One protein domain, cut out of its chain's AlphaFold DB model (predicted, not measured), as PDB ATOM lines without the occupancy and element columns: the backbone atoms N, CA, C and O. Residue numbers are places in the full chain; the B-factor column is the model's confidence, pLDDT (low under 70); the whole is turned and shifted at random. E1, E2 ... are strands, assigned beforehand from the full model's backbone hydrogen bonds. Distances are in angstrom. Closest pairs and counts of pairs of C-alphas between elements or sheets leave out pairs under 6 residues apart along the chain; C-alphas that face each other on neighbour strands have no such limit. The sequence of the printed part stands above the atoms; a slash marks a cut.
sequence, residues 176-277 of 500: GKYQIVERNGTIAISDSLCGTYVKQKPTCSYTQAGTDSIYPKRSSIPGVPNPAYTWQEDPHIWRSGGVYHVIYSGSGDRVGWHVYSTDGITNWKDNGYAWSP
ATOM      1  N   GLY A 176      45.676 148.390  62.109       97.06
ATOM      2  CA  GLY A 176      45.330 146.988  61.845       97.06
ATOM      3  C   GLY A 176      45.003 146.153  63.088       97.06
ATOM      4  O   GLY A 176      44.647 144.983  62.953       97.06
ATOM      5  N   LYS A 177      45.098 146.733  64.291       98.50
ATOM      6  CA  LYS A 177      44.720 146.090  65.560       98.50
ATOM      7  C   LYS A 177      43.227 146.287  65.859       98.50
ATOM      8  O   LYS A 177      42.505 146.949  65.120       98.50
ATOM      9  N   TYR A 178      42.759 145.765  66.987       98.56
ATOM     10  CA  TYR A 178      41.382 145.925  67.465       98.56
ATOM     11  C   TYR A 178      41.383 146.596  68.832       98.56
ATOM     12  O   TYR A 178      42.152 146.198  69.706       98.56
ATOM     13  N   GLN A 179      40.524 147.592  69.029       98.56
ATOM     14  CA  GLN A 179      40.371 148.303  70.298       98.56
ATOM     15  C   GLN A 179      39.018 148.000  70.920       98.56
ATOM     16  O   GLN A 179      38.016 147.966  70.209       98.56
ATOM     17  N   ILE A 180      38.992 147.850  72.243       98.56
ATOM     18  CA  ILE A 180      37.766 147.933  73.032       98.56
ATOM     19  C   ILE A 180      37.821 149.095  74.021       98.56
ATOM     20  O   ILE A 180      38.888 149.433  74.547       98.56
ATOM     21  N   VAL A 181      36.646 149.659  74.287       98.44
ATOM     22  CA  VAL A 181      36.347 150.501  75.447       98.44
ATOM     23  C   VAL A 181      35.195 149.833  76.193       98.44
ATOM     24  O   VAL A 181      34.201 149.447  75.583       98.44
ATOM     25  N   GLU A 182      35.344 149.659  77.501       97.00
ATOM     26  CA  GLU A 182      34.337 149.055  78.390       97.00
ATOM     27  C   GLU A 182      33.738 150.093  79.344       97.00
ATOM     28  O   GLU A 182      34.264 151.204  79.438       97.00
ATOM     29  N   ARG A 183      32.659 149.719  80.053       96.50
ATOM     30  CA  ARG A 183      31.915 150.514  81.051       96.50
ATOM     31  C   ARG A 183      32.724 151.651  81.673       96.50
ATOM     32  O   ARG A 183      32.329 152.801  81.544       96.50
ATOM     33  N   ASN A 184      33.852 151.342  82.310       96.06
ATOM     34  CA  ASN A 184      34.638 152.278  83.120       96.06
ATOM     35  C   ASN A 184      35.521 153.258  82.313       96.06
ATOM     36  O   ASN A 184      36.315 153.997  82.898       96.06
ATOM     37  N   GLY A 185      35.442 153.255  80.979       97.62
ATOM     38  CA  GLY A 185      36.303 154.047  80.097       97.62
ATOM     39  C   GLY A 185      37.723 153.489  79.971       97.62
ATOM     40  O   GLY A 185      38.627 154.195  79.521       97.62
ATOM     41  N   THR A 186      37.954 152.246  80.397       98.19
ATOM     42  CA  THR A 186      39.255 151.580  80.279       98.19
ATOM     43  C   THR A 186      39.449 151.066  78.853       98.19
ATOM     44  O   THR A 186      38.552 150.443  78.286       98.19
ATOM     45  N   ILE A 187      40.632 151.293  78.276       98.44
ATOM     46  CA  ILE A 187      40.973 150.828  76.924       98.44
ATOM     47  C   ILE A 187      41.758 149.517  76.990       98.44
ATOM     48  O   ILE A 187      42.690 149.381  77.789       98.44
ATOM     49  N   ALA A 188      41.459 148.592  76.079       98.69
ATOM     50  CA  ALA A 188      42.335 147.467  75.770       98.69
ATOM     51  C   ALA A 188      42.467 147.236  74.257       98.69
ATOM     52  O   ALA A 188      41.577 147.594  73.485       98.69
ATOM     53  N   ILE A 189      43.594 146.662  73.828       98.75
ATOM     54  CA  ILE A 189      43.934 146.452  72.410       98.75
ATOM     55  C   ILE A 189      44.385 145.006  72.183       98.75
ATOM     56  O   ILE A 189      45.115 144.458  73.007       98.75
ATOM     57  N   SER A 190      43.980 144.406  71.061       98.62
ATOM     58  CA  SER A 190      44.456 143.096  70.604       98.62
ATOM     59  C   SER A 190      44.961 143.132  69.161       98.62
ATOM     60  O   SER A 190      44.434 143.871  68.331       98.62
ATOM     61  N   ASP A 191      45.948 142.291  68.850       98.31
ATOM     62  CA  ASP A 191      46.470 142.086  67.488       98.31
ATOM     63  C   ASP A 191      45.539 141.239  66.603       98.31
ATOM     64  O   ASP A 191      45.726 141.160  65.392       98.31
ATOM     65  N   SER A 192      44.522 140.600  67.186       97.44
ATOM     66  CA  SER A 192      43.515 139.831  66.451       97.44
ATOM     67  C   SER A 192      42.144 139.973  67.105       97.44
ATOM     68  O   SER A 192      42.052 140.094  68.324       97.44
ATOM     69  N   LEU A 193      41.076 139.927  66.303       97.69
ATOM     70  CA  LEU A 193      39.699 140.137  66.769       97.69
ATOM     71  C   LEU A 193      39.314 139.199  67.927       97.69
ATOM     72  O   LEU A 193      38.641 139.604  68.862       97.69
ATOM     73  N   CYS A 194      39.768 137.948  67.877       97.12
ATOM     74  CA  CYS A 194      39.455 136.908  68.861       97.12
ATOM     75  C   CYS A 194      40.572 136.700  69.904       97.12
ATOM     76  O   CYS A 194      40.599 135.671  70.573       97.12
ATOM     77  N   GLY A 195      41.541 137.617  69.986       97.31
ATOM     78  CA  GLY A 195      42.740 137.460  70.807       97.31
ATOM     79  C   GLY A 195      42.577 137.897  72.264       97.31
ATOM     80  O   GLY A 195      41.477 138.033  72.805       97.31
ATOM     81  N   THR A 196      43.716 138.145  72.913       98.06
ATOM     82  CA  THR A 196      43.771 138.824  74.212       98.06
ATOM     83  C   THR A 196      43.782 140.332  74.009       98.06
ATOM     84  O   THR A 196      44.692 140.867  73.375       98.06
ATOM     85  N   TYR A 197      42.800 141.021  74.578       98.50
ATOM     86  CA  TYR A 197      42.751 142.471  74.685       98.50
ATOM     87  C   TYR A 197      43.568 142.917  75.901       98.50
ATOM     88  O   TYR A 197      43.156 142.769  77.054       98.50
ATOM     89  N   VAL A 198      44.760 143.447  75.628       98.69
ATOM     90  CA  VAL A 198      45.745 143.897  76.619       98.69
ATOM     91  C   VAL A 198      45.406 145.309  77.082       98.69
ATOM     92  O   VAL A 198      45.219 146.205  76.249       98.69
ATOM     93  N   LYS A 199      45.339 145.525  78.401       98.56
ATOM     94  CA  LYS A 199      44.973 146.819  78.994       98.56
ATOM     95  C   LYS A 199      45.997 147.894  78.621       98.56
ATOM     96  O   LYS A 199      47.202 147.689  78.754       98.56
ATOM     97  N   GLN A 200      45.508 149.056  78.200       98.44
ATOM     98  CA  GLN A 200      46.323 150.226  77.883       98.44
ATOM     99  C   GLN A 200      46.393 151.205  79.064       98.44
ATOM    100  O   GLN A 200      45.582 151.154  79.989       98.44
ATOM    101  N   LYS A 201      47.371 152.116  79.014       98.06
ATOM    102  CA  LYS A 201      47.536 153.234  79.956       98.06
ATOM    103  C   LYS A 201      47.375 154.555  79.199       98.06
ATOM    104  O   LYS A 201      48.368 155.055  78.667       98.06
ATOM    105  N   PRO A 202      46.148 155.084  79.062       97.94
ATOM    106  CA  PRO A 202      45.920 156.280  78.273       97.94
ATOM    107  C   PRO A 202      46.452 157.531  78.967       97.94
ATOM    108  O   PRO A 202      46.384 157.657  80.191       97.94
ATOM    109  N   THR A 203      46.929 158.491  78.174       98.25
ATOM    110  CA  THR A 203      47.232 159.848  78.653       98.25
ATOM    111  C   THR A 203      46.117 160.799  78.239       98.25
ATOM    112  O   THR A 203      45.598 160.712  77.128       98.25
ATOM    113  N   CYS A 204      45.738 161.707  79.138       98.38
ATOM    114  CA  CYS A 204      44.633 162.646  78.946       98.38
ATOM    115  C   CYS A 204      45.105 164.083  79.208       98.38
ATOM    116  O   CYS A 204      45.962 164.306  80.063       98.38
ATOM    117  N   SER A 205      44.509 165.070  78.539       97.06
ATOM    118  CA  SER A 205      44.750 166.500  78.789       97.06
ATOM    119  C   SER A 205      43.978 167.042  80.008       97.06
ATOM    120  O   SER A 205      43.846 168.253  80.176       97.06
ATOM    121  N   TYR A 206      43.411 166.149  80.820       97.81
ATOM    122  CA  TYR A 206      42.500 166.420  81.929       97.81
ATOM    123  C   TYR A 206      42.686 165.387  83.045       97.81
ATOM    124  O   TYR A 206      43.192 164.286  82.827       97.81
ATOM    125  N   THR A 207      42.221 165.725  84.248       97.62
ATOM    126  CA  THR A 207      42.156 164.784  85.373       97.62
ATOM    127  C   THR A 207      41.191 163.646  85.048       97.62
ATOM    128  O   THR A 207      40.007 163.893  84.820       97.62
ATOM    129  N   GLN A 208      41.675 162.408  85.057       97.50
ATOM    130  CA  GLN A 208      40.871 161.209  84.802       97.50
ATOM    131  C   GLN A 208      39.949 160.892  85.995       97.50
ATOM    132  O   GLN A 208      40.296 161.149  87.150       97.50
ATOM    133  N   ALA A 209      38.766 160.337  85.721       94.94
ATOM    134  CA  ALA A 209      37.780 159.941  86.730       94.94
ATOM    135  C   ALA A 209      38.232 158.720  87.552       94.94
ATOM    136  O   ALA A 209      37.885 158.607  88.727       94.94
ATOM    137  N   GLY A 210      39.044 157.846  86.950       93.81
ATOM    138  CA  GLY A 210      39.642 156.671  87.577       93.81
ATOM    139  C   GLY A 210      40.950 156.263  86.894       93.81
ATOM    140  O   GLY A 210      41.305 156.785  85.835       93.81
ATOM    141  N   THR A 211      41.680 155.333  87.510       94.62
ATOM    142  CA  THR A 211      42.983 154.848  87.025       94.62
ATOM    143  C   THR A 211      42.875 154.240  85.627       94.62
ATOM    144  O   THR A 211      42.120 153.293  85.422       94.62
ATOM    145  N   ASP A 212      43.665 154.755  84.680       96.62
ATOM    146  CA  ASP A 212      43.686 154.351  83.263       96.62
ATOM    147  C   ASP A 212      42.340 154.510  82.511       96.62
ATOM    148  O   ASP A 212      42.177 153.958  81.422       96.62
ATOM    149  N   SER A 213      41.380 155.267  83.057       97.62
ATOM    150  CA  SER A 213      40.108 155.586  82.391       97.62
ATOM    151  C   SER A 213      40.252 156.818  81.498       97.62
ATOM    152  O   SER A 213      40.878 157.799  81.904       97.62
ATOM    153  N   ILE A 214      39.642 156.818  80.312       98.62
ATOM    154  CA  ILE A 214      39.558 158.019  79.464       98.62
ATOM    155  C   ILE A 214      38.465 158.997  79.899       98.62
ATOM    156  O   ILE A 214      38.360 160.074  79.320       98.62
ATOM    157  N   TYR A 215      37.638 158.684  80.895       98.25
ATOM    158  CA  TYR A 215      36.572 159.597  81.310       98.25
ATOM    159  C   TYR A 215      37.132 160.765  82.142       98.25
ATOM    160  O   TYR A 215      37.884 160.524  83.090       98.25
ATOM    161  N   PRO A 216      36.777 162.031  81.852       97.56
ATOM    162  CA  PRO A 216      37.168 163.169  82.676       97.56
ATOM    163  C   PRO A 216      36.502 163.137  84.052       97.56
ATOM    164  O   PRO A 216      35.308 162.863  84.182       97.56
ATOM    165  N   LYS A 217      37.250 163.503  85.095       96.50
ATOM    166  CA  LYS A 217      36.698 163.756  86.427       96.50
ATOM    167  C   LYS A 217      35.865 165.038  86.394       96.50
ATOM    168  O   LYS A 217      36.404 166.140  86.309       96.50
ATOM    169  N   ARG A 218      34.545 164.885  86.481       94.25
ATOM    170  CA  ARG A 218      33.575 165.988  86.492       94.25
ATOM    171  C   ARG A 218      33.369 166.549  87.908       94.25
ATOM    172  O   ARG A 218      33.592 165.862  88.903       94.25
ATOM    173  N   SER A 219      32.944 167.810  87.987       93.12
ATOM    174  CA  SER A 219      32.581 168.506  89.236       93.12
ATOM    175  C   SER A 219      31.246 169.258  89.152       93.12
ATOM    176  O   SER A 219      30.603 169.458  90.180       93.12
ATOM    177  N   SER A 220      30.768 169.574  87.946       95.00
ATOM    178  CA  SER A 220      29.392 169.997  87.674       95.00
ATOM    179  C   SER A 220      28.828 169.318  86.417       95.00
ATOM    180  O   SER A 220      29.574 168.815  85.572       95.00
ATOM    181  N   ILE A 221      27.497 169.336  86.286       95.25
ATOM    182  CA  ILE A 221      26.768 168.968  85.068       95.25
ATOM    183  C   ILE A 221      25.761 170.091  84.763       95.25
ATOM    184  O   ILE A 221      25.013 170.482  85.665       95.25
ATOM    185  N   PRO A 222      25.703 170.623  83.526       92.94
ATOM    186  CA  PRO A 222      24.692 171.604  83.136       92.94
ATOM    187  C   PRO A 222      23.264 171.116  83.427       92.94
ATOM    188  O   PRO A 222      22.875 170.011  83.049       92.94
ATOM    189  N   GLY A 223      22.481 171.939  84.129       91.19
ATOM    190  CA  GLY A 223      21.078 171.645  84.438       91.19
ATOM    191  C   GLY A 223      20.827 170.517  85.451       91.19
ATOM    192  O   GLY A 223      19.671 170.130  85.615       91.19
ATOM    193  N   VAL A 224      21.852 169.996  86.144       95.19
ATOM    194  CA  VAL A 224      21.689 168.985  87.208       95.19
ATOM    195  C   VAL A 224      22.241 169.520  88.535       95.19
ATOM    196  O   VAL A 224      23.456 169.676  88.670       95.19
ATOM    197  N   PRO A 225      21.387 169.808  89.535       93.81
ATOM    198  CA  PRO A 225      21.847 170.112  90.885       93.81
ATOM    199  C   PRO A 225      22.314 168.830  91.586       93.81
ATOM    200  O   PRO A 225      21.647 167.804  91.501       93.81
ATOM    201  N   ASN A 226      23.426 168.909  92.324       93.38
ATOM    202  CA  ASN A 226      24.017 167.793  93.083       93.38
ATOM    203  C   ASN A 226      24.198 166.494  92.257       93.38
ATOM    204  O   ASN A 226      23.679 165.451  92.653       93.38
ATOM    205  N   PRO A 227      24.913 166.550  91.115       95.06
ATOM    206  CA  PRO A 227      25.114 165.396  90.242       95.06
ATOM    207  C   PRO A 227      25.820 164.245  90.967       95.06
ATOM    208  O   PRO A 227      26.766 164.463  91.730       95.06
ATOM    209  N   ALA A 228      25.357 163.023  90.717       93.38
ATOM    210  CA  ALA A 228      25.811 161.824  91.413       93.38
ATOM    211  C   ALA A 228      27.069 161.200  90.785       93.38
ATOM    212  O   ALA A 228      27.820 160.516  91.479       93.38
ATOM    213  N   TYR A 229      27.282 161.402  89.480       91.31
ATOM    214  CA  TYR A 229      28.300 160.735  88.656       91.31
ATOM    215  C   TYR A 229      28.260 159.205  88.724       91.31
ATOM    216  O   TYR A 229      29.230 158.527  88.379       91.31
ATOM    217  N   THR A 230      27.131 158.644  89.149       88.88
ATOM    218  CA  THR A 230      26.901 157.206  89.126       88.88
ATOM    219  C   THR A 230      26.768 156.737  87.685       88.88
ATOM    220  O   THR A 230      26.280 157.472  86.821       88.88
ATOM    221  N   TRP A 231      27.238 155.513  87.438       92.06
ATOM    222  CA  TRP A 231      27.045 154.816  86.168       92.06
ATOM    223  C   TRP A 231      27.454 155.666  84.950       92.06
ATOM    224  O   TRP A 231      26.663 155.935  84.050       92.06
ATOM    225  N   GLN A 232      28.701 156.150  84.967       94.50
ATOM    226  CA  GLN A 232      29.359 156.608  83.744       94.50
ATOM    227  C   GLN A 232      29.748 155.345  82.965       94.50
ATOM    228  O   GLN A 232      30.649 154.620  83.381       94.50
ATOM    229  N   GLU A 233      28.992 155.039  81.920       94.44
ATOM    230  CA  GLU A 233      28.982 153.763  81.207       94.44
ATOM    231  C   GLU A 233      28.605 153.954  79.729       94.44
ATOM    232  O   GLU A 233      28.637 155.069  79.213       94.44
ATOM    233  N   ASP A 234      28.260 152.871  79.034       96.62
ATOM    234  CA  ASP A 234      27.806 152.895  77.637       96.62
ATOM    235  C   ASP A 234      28.739 153.652  76.671       96.62
ATOM    236  O   ASP A 234      28.274 154.550  75.959       96.62
ATOM    237  N   PRO A 235      30.050 153.339  76.637       98.00
ATOM    238  CA  PRO A 235      30.930 153.918  75.637       98.00
ATOM    239  C   PRO A 235      30.520 153.461  74.235       98.00
ATOM    240  O   PRO A 235      30.151 152.309  74.020       98.00
ATOM    241  N   HIS A 236      30.693 154.344  73.262       98.75
ATOM    242  CA  HIS A 236      30.715 154.018  71.847       98.75
ATOM    243  C   HIS A 236      31.970 154.621  71.221       98.75
ATOM    244  O   HIS A 236      32.108 155.845  71.187       98.75
ATOM    245  N   ILE A 237      32.890 153.766  70.761       98.75
ATOM    246  CA  ILE A 237      34.124 154.168  70.079       98.75
ATOM    247  C   ILE A 237      33.961 154.104  68.557       98.75
ATOM    248  O   ILE A 237      33.531 153.093  68.009       98.75
ATOM    249  N   TRP A 238      34.386 155.162  67.868       98.56
ATOM    250  CA  TRP A 238      34.542 155.169  66.413       98.56
ATOM    251  C   TRP A 238      35.763 155.984  65.982       98.56
ATOM    252  O   TRP A 238      36.443 156.599  66.810       98.56
ATOM    253  N   ARG A 239      36.045 156.000  64.675       97.69
ATOM    254  CA  ARG A 239      37.041 156.886  64.064       97.69
ATOM    255  C   ARG A 239      36.466 157.574  62.826       97.69
ATOM    256  O   ARG A 239      36.027 156.884  61.912       97.69
ATOM    257  N   SER A 240      36.516 158.903  62.783       97.38
ATOM    258  CA  SER A 240      36.148 159.744  61.630       97.38
ATOM    259  C   SER A 240      37.063 160.979  61.584       97.38
ATOM    260  O   SER A 240      37.816 161.209  62.526       97.38
ATOM    261  N   GLY A 241      37.174 161.692  60.457       95.06
ATOM    262  CA  GLY A 241      38.122 162.822  60.315       95.06
ATOM    263  C   GLY A 241      39.616 162.514  60.587       95.06
ATOM    264  O   GLY A 241      40.433 163.424  60.725       95.06
ATOM    265  N   GLY A 242      39.999 161.235  60.698       95.50
ATOM    266  CA  GLY A 242      41.327 160.794  61.152       95.50
ATOM    267  C   GLY A 242      41.504 160.687  62.678       95.50
ATOM    268  O   GLY A 242      42.585 160.308  63.134       95.50
ATOM    269  N   VAL A 243      40.460 160.954  63.462       97.56
ATOM    270  CA  VAL A 243      40.455 161.044  64.928       97.56
ATOM    271  C   VAL A 243      39.562 159.955  65.525       97.56
ATOM    272  O   VAL A 243      38.524 159.616  64.965       97.56
ATOM    273  N   TYR A 244      39.984 159.361  66.642       98.69
ATOM    274  CA  TYR A 244      39.133 158.491  67.449       98.69
ATOM    275  C   TYR A 244      38.265 159.319  68.374       98.69
ATOM    276  O   TYR A 244      38.747 160.234  69.043       98.69
ATOM    277  N   HIS A 245      37.013 158.916  68.480       98.75
ATOM    278  CA  HIS A 245      36.022 159.540  69.332       98.75
ATOM    279  C   HIS A 245      35.409 158.484  70.240       98.75
ATOM    280  O   HIS A 245      35.204 157.342  69.825       98.75
ATOM    281  N   VAL A 246      35.114 158.873  71.476       98.88
ATOM    282  CA  VAL A 246      34.273 158.103  72.387       98.88
ATOM    283  C   VAL A 246      33.192 159.014  72.928       98.88
ATOM    284  O   VAL A 246      33.475 160.052  73.533       98.88
ATOM    285  N   ILE A 247      31.950 158.589  72.738       98.69
ATOM    286  CA  ILE A 247      30.801 159.126  73.457       98.69
ATOM    287  C   ILE A 247      30.350 158.119  74.502       98.69
ATOM    288  O   ILE A 247      30.423 156.921  74.258       98.69
ATOM    289  N   TYR A 248      29.932 158.587  75.674       98.19
ATOM    290  CA  TYR A 248      29.511 157.713  76.771       98.19
ATOM    291  C   TYR A 248      28.404 158.361  77.609       98.19
ATOM    292  O   TYR A 248      28.277 159.590  77.633       98.19
ATOM    293  N   SER A 249      27.592 157.539  78.273       96.62
ATOM    294  CA  SER A 249      26.416 157.970  79.038       96.62
ATOM    295  C   SER A 249      26.710 158.035  80.536       96.62
ATOM    296  O   SER A 249      27.453 157.224  81.070       96.62
ATOM    297  N   GLY A 250      26.085 158.973  81.239       94.44
ATOM    298  CA  GLY A 250      25.925 158.940  82.690       94.44
ATOM    299  C   GLY A 250      24.477 158.604  83.028       94.44
ATOM    300  O   GLY A 250      23.661 159.527  83.105       94.44
ATOM    301  N   SER A 251      24.141 157.321  83.195       90.50
ATOM    302  CA  SER A 251      22.740 156.867  83.296       90.50
ATOM    303  C   SER A 251      22.034 157.394  84.556       90.50
ATOM    304  O   SER A 251      20.847 157.736  84.515       90.50
ATOM    305  N   GLY A 252      22.778 157.594  85.653       92.56
ATOM    306  CA  GLY A 252      22.277 158.227  86.879       92.56
ATOM    307  C   GLY A 252      21.799 159.674  86.675       92.56
ATOM    308  O   GLY A 252      20.647 160.000  86.961       92.56
ATOM    309  N   ASP A 253      22.658 160.540  86.127       95.44
ATOM    310  CA  ASP A 253      22.371 161.976  85.941       95.44
ATOM    311  C   ASP A 253      21.636 162.301  84.621       95.44
ATOM    312  O   ASP A 253      21.205 163.444  84.387       95.44
ATOM    313  N   ARG A 254      21.461 161.299  83.749       96.25
ATOM    314  CA  ARG A 254      20.839 161.401  82.417       96.25
ATOM    315  C   ARG A 254      21.566 162.432  81.550       96.25
ATOM    316  O   ARG A 254      21.036 163.496  81.217       96.25
ATOM    317  N   VAL A 255      22.827 162.141  81.265       97.06
ATOM    318  CA  VAL A 255      23.765 163.001  80.530       97.06
ATOM    319  C   VAL A 255      24.603 162.153  79.577       97.06
ATOM    320  O   VAL A 255      24.756 160.956  79.805       97.06
ATOM    321  N   GLY A 256      25.184 162.770  78.555       97.56
ATOM    322  CA  GLY A 256      26.294 162.191  77.808       97.56
ATOM    323  C   GLY A 256      27.488 163.120  77.689       97.56
ATOM    324  O   GLY A 256      27.379 164.336  77.873       97.56
ATOM    325  N   TRP A 257      28.624 162.537  77.330       98.12
ATOM    326  CA  TRP A 257      29.911 163.217  77.203       98.12
ATOM    327  C   TRP A 257      30.643 162.775  75.936       98.12
ATOM    328  O   TRP A 257      30.383 161.688  75.426       98.12
ATOM    329  N   HIS A 258      31.573 163.600  75.450       98.50
ATOM    330  CA  HIS A 258      32.406 163.308  74.280       98.50
ATOM    331  C   HIS A 258      33.890 163.542  74.605       98.50
ATOM    332  O   HIS A 258      34.264 164.621  75.070       98.50
ATOM    333  N   VAL A 259      34.734 162.543  74.338       98.69
ATOM    334  CA  VAL A 259      36.203 162.635  74.384       98.69
ATOM    335  C   VAL A 259      36.810 162.141  73.073       98.69
ATOM    336  O   VAL A 259      36.214 161.308  72.392       98.69
ATOM    337  N   TYR A 260      37.991 162.636  72.708       98.56
ATOM    338  CA  TYR A 260      38.626 162.314  71.426       98.56
ATOM    339  C   TYR A 260      40.161 162.257  71.501       98.56
ATOM    340  O   TYR A 260      40.775 162.915  72.338       98.56
ATOM    341  N   SER A 261      40.790 161.471  70.626       98.25
ATOM    342  CA  SER A 261      42.248 161.282  70.528       98.25
ATOM    343  C   SER A 261      42.654 160.964  69.086       98.25
ATOM    344  O   SER A 261      41.946 160.263  68.373       98.25
ATOM    345  N   THR A 262      43.817 161.432  68.630       96.94
ATOM    346  CA  THR A 262      44.304 161.152  67.266       96.94
ATOM    347  C   THR A 262      44.747 159.699  67.059       96.94
ATOM    348  O   THR A 262      44.592 159.165  65.963       96.94
ATOM    349  N   ASP A 263      45.281 159.040  68.093       96.38
ATOM    350  CA  ASP A 263      45.810 157.666  68.023       96.38
ATOM    351  C   ASP A 263      44.939 156.627  68.763       96.38
ATOM    352  O   ASP A 263      45.148 155.419  68.600       96.38
ATOM    353  N   GLY A 264      43.953 157.086  69.542       97.62
ATOM    354  CA  GLY A 264      43.053 156.259  70.346       97.62
ATOM    355  C   GLY A 264      43.683 155.733  71.639       97.62
ATOM    356  O   GLY A 264      43.117 154.838  72.259       97.62
ATOM    357  N   ILE A 265      44.850 156.241  72.045       98.19
ATOM    358  CA  ILE A 265      45.613 155.783  73.216       98.19
ATOM    359  C   ILE A 265      46.091 156.980  74.041       98.19
ATOM    360  O   ILE A 265      45.849 157.033  75.245       98.19
ATOM    361  N   THR A 266      46.763 157.941  73.417       97.94
ATOM    362  CA  THR A 266      47.412 159.075  74.072       97.94
ATOM    363  C   THR A 266      46.693 160.390  73.785       97.94
ATOM    364  O   THR A 266      45.885 160.500  72.860       97.94
ATOM    365  N   ASN A 267      46.992 161.403  74.601       97.44
ATOM    366  CA  ASN A 267      46.512 162.777  74.444       97.44
ATOM    367  C   ASN A 267      44.990 162.877  74.224       97.44
ATOM    368  O   ASN A 267      44.528 163.637  73.369       97.44
ATOM    369  N   TRP A 268      44.211 162.097  74.980       98.62
ATOM    370  CA  TRP A 268      42.757 162.217  74.988       98.62
ATOM    371  C   TRP A 268      42.350 163.613  75.460       98.62
ATOM    372  O   TRP A 268      42.858 164.114  76.465       98.62
ATOM    373  N   LYS A 269      41.432 164.233  74.724       98.19
ATOM    374  CA  LYS A 269      40.891 165.573  74.959       98.19
ATOM    375  C   LYS A 269      39.404 165.495  75.260       98.19
ATOM    376  O   LYS A 269      38.690 164.646  74.732       98.19
ATOM    377  N   ASP A 270      38.954 166.399  76.117       97.50
ATOM    378  CA  ASP A 270      37.568 166.497  76.553       97.50
ATOM    379  C   ASP A 270      36.821 167.525  75.699       97.50
ATOM    380  O   ASP A 270      37.228 168.684  75.635       97.50
ATOM    381  N   ASN A 271      35.732 167.105  75.056       96.75
ATOM    382  CA  ASN A 271      34.797 167.997  74.363       96.75
ATOM    383  C   ASN A 271      33.564 168.331  75.224       96.75
ATOM    384  O   ASN A 271      32.618 168.968  74.764       96.75
ATOM    385  N   GLY A 272      33.555 167.890  76.481       95.31
ATOM    386  CA  GLY A 272      32.561 168.253  77.474       95.31
ATOM    387  C   GLY A 272      31.203 167.584  77.275       95.31
ATOM    388  O   GLY A 272      31.087 166.434  76.843       95.31
ATOM    389  N   TYR A 273      30.176 168.317  77.701       95.25
ATOM    390  CA  TYR A 273      28.771 167.915  77.707       95.25
ATOM    391  C   TYR A 273      28.275 167.661  76.281       95.25
ATOM    392  O   TYR A 273      28.287 168.562  75.442       95.25
ATOM    393  N   ALA A 274      27.851 166.427  76.015       97.25
ATOM    394  CA  ALA A 274      27.503 165.978  74.676       97.25
ATOM    395  C   ALA A 274      25.993 165.909  74.428       97.25
ATOM    396  O   ALA A 274      25.575 166.257  73.330       97.25
ATOM    397  N   TRP A 275      25.181 165.500  75.413       97.25
ATOM    398  CA  TRP A 275      23.711 165.533  75.332       97.25
ATOM    399  C   TRP A 275      23.033 165.429  76.704       97.25
ATOM    400  O   TRP A 275      23.646 165.087  77.718       97.25
ATOM    401  N   SER A 276      21.720 165.665  76.714       96.81
ATOM    402  CA  SER A 276      20.807 165.305  77.799       96.81
ATOM    403  C   SER A 276      19.373 165.218  77.263       96.81
ATOM    404  O   SER A 276      19.007 166.053  76.437       96.81
ATOM    405  N   PRO A 277      18.505 164.332  77.792       96.62
ATOM    406  CA  PRO A 277      17.081 164.333  77.446       96.62
ATOM    407  C   PRO A 277      16.357 165.622  77.889       96.62
ATOM    408  O   PRO A 277      15.243 165.898  77.454       96.62
TER     409      PRO A 277
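Overview. This is residues 176 to 277 of the 500 residues of an uncharacterized protein of Myxococcales bacterium (UniProt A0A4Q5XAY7). A strongly twisted four-stranded sheet forms a wall, with a small three-stranded sheet set past its E4 edge; a long winding stretch crosses over one face of the wall, residues 213 to 216 lying over E5 and E6, and the other face is bare. The far turn of the small sheet and that stretch's loop round Pro 225 make the two ends of the long axis. The printed part has 102 residues, with no named helix and seven named strands in the order E1 to E7; the sheets run E1 E2 E3 and E4 E5 E6 E7, both antiparallel. The class is all strand, though under half of the residues, 43 of 102, are in named elements. The whole is compact, with a radius of gyration of the C-alphas of 13.7 A, yet elongated, spanning 44 by 25 by 24 A.

Along the chain. Find C-alpha 178 at (41.382, 145.925, 67.465), where E1 begins; it runs from residue 178 to 181. E2 follows as residues 187 to 190, and E3 as residues 196 to 199. After residues 200 to 231, look for C-alpha 232 at (29.359, 156.608, 83.744): there E4 begins, residues 232 to 240, 23.3 A long and the longest strand by residues. E5 is residues 243 to 250, 23.0 A; E6 is residues 255 to 261, 21.1 A; E7 is residues 269 to 275, 17.2 A, ending at C-alpha 275, (23.711, 165.533, 75.332).

Arrangement. E4 to E7 form a meander, each strand the antiparallel neighbour of the one before, and each step in it is a hairpin. Between E4 and E5 look at N 236 and O 247, 2.8 A apart and within hydrogen-bond range. Between E5 and E6 find N 246 and O 259, 2.8 A, and between E6 and E7 N 260 and O 269, 2.9 A. E4 and E7 are the edge strands; from edge to edge the strands' lines turn by 67 degrees. E1, E2 and E3 form a second meander, with N 180 and O 188 at 2.9 A in the hairpin of E1 and E2, and N 198 and O 189 at 2.8 A in that of E2 and E3. Between the sheets, the closest C-alphas of E1 and E4 are those of Val 181 and Pro 235, 6.4 A apart. E1 and E5 are only just apart, at 8.5 A; E3 and E4 are apart.

Size, cuts and confidence. The C-alphas of Ser 192 and Pro 225 are the two farthest apart, 44.5 A. The printed part has no cut. The link from E3 to E4, 32 residues, is long; that from E6 to E7 is short, and the other four are tight. The mean pLDDT of the printed part is 96.7, and no printed residue is under 70.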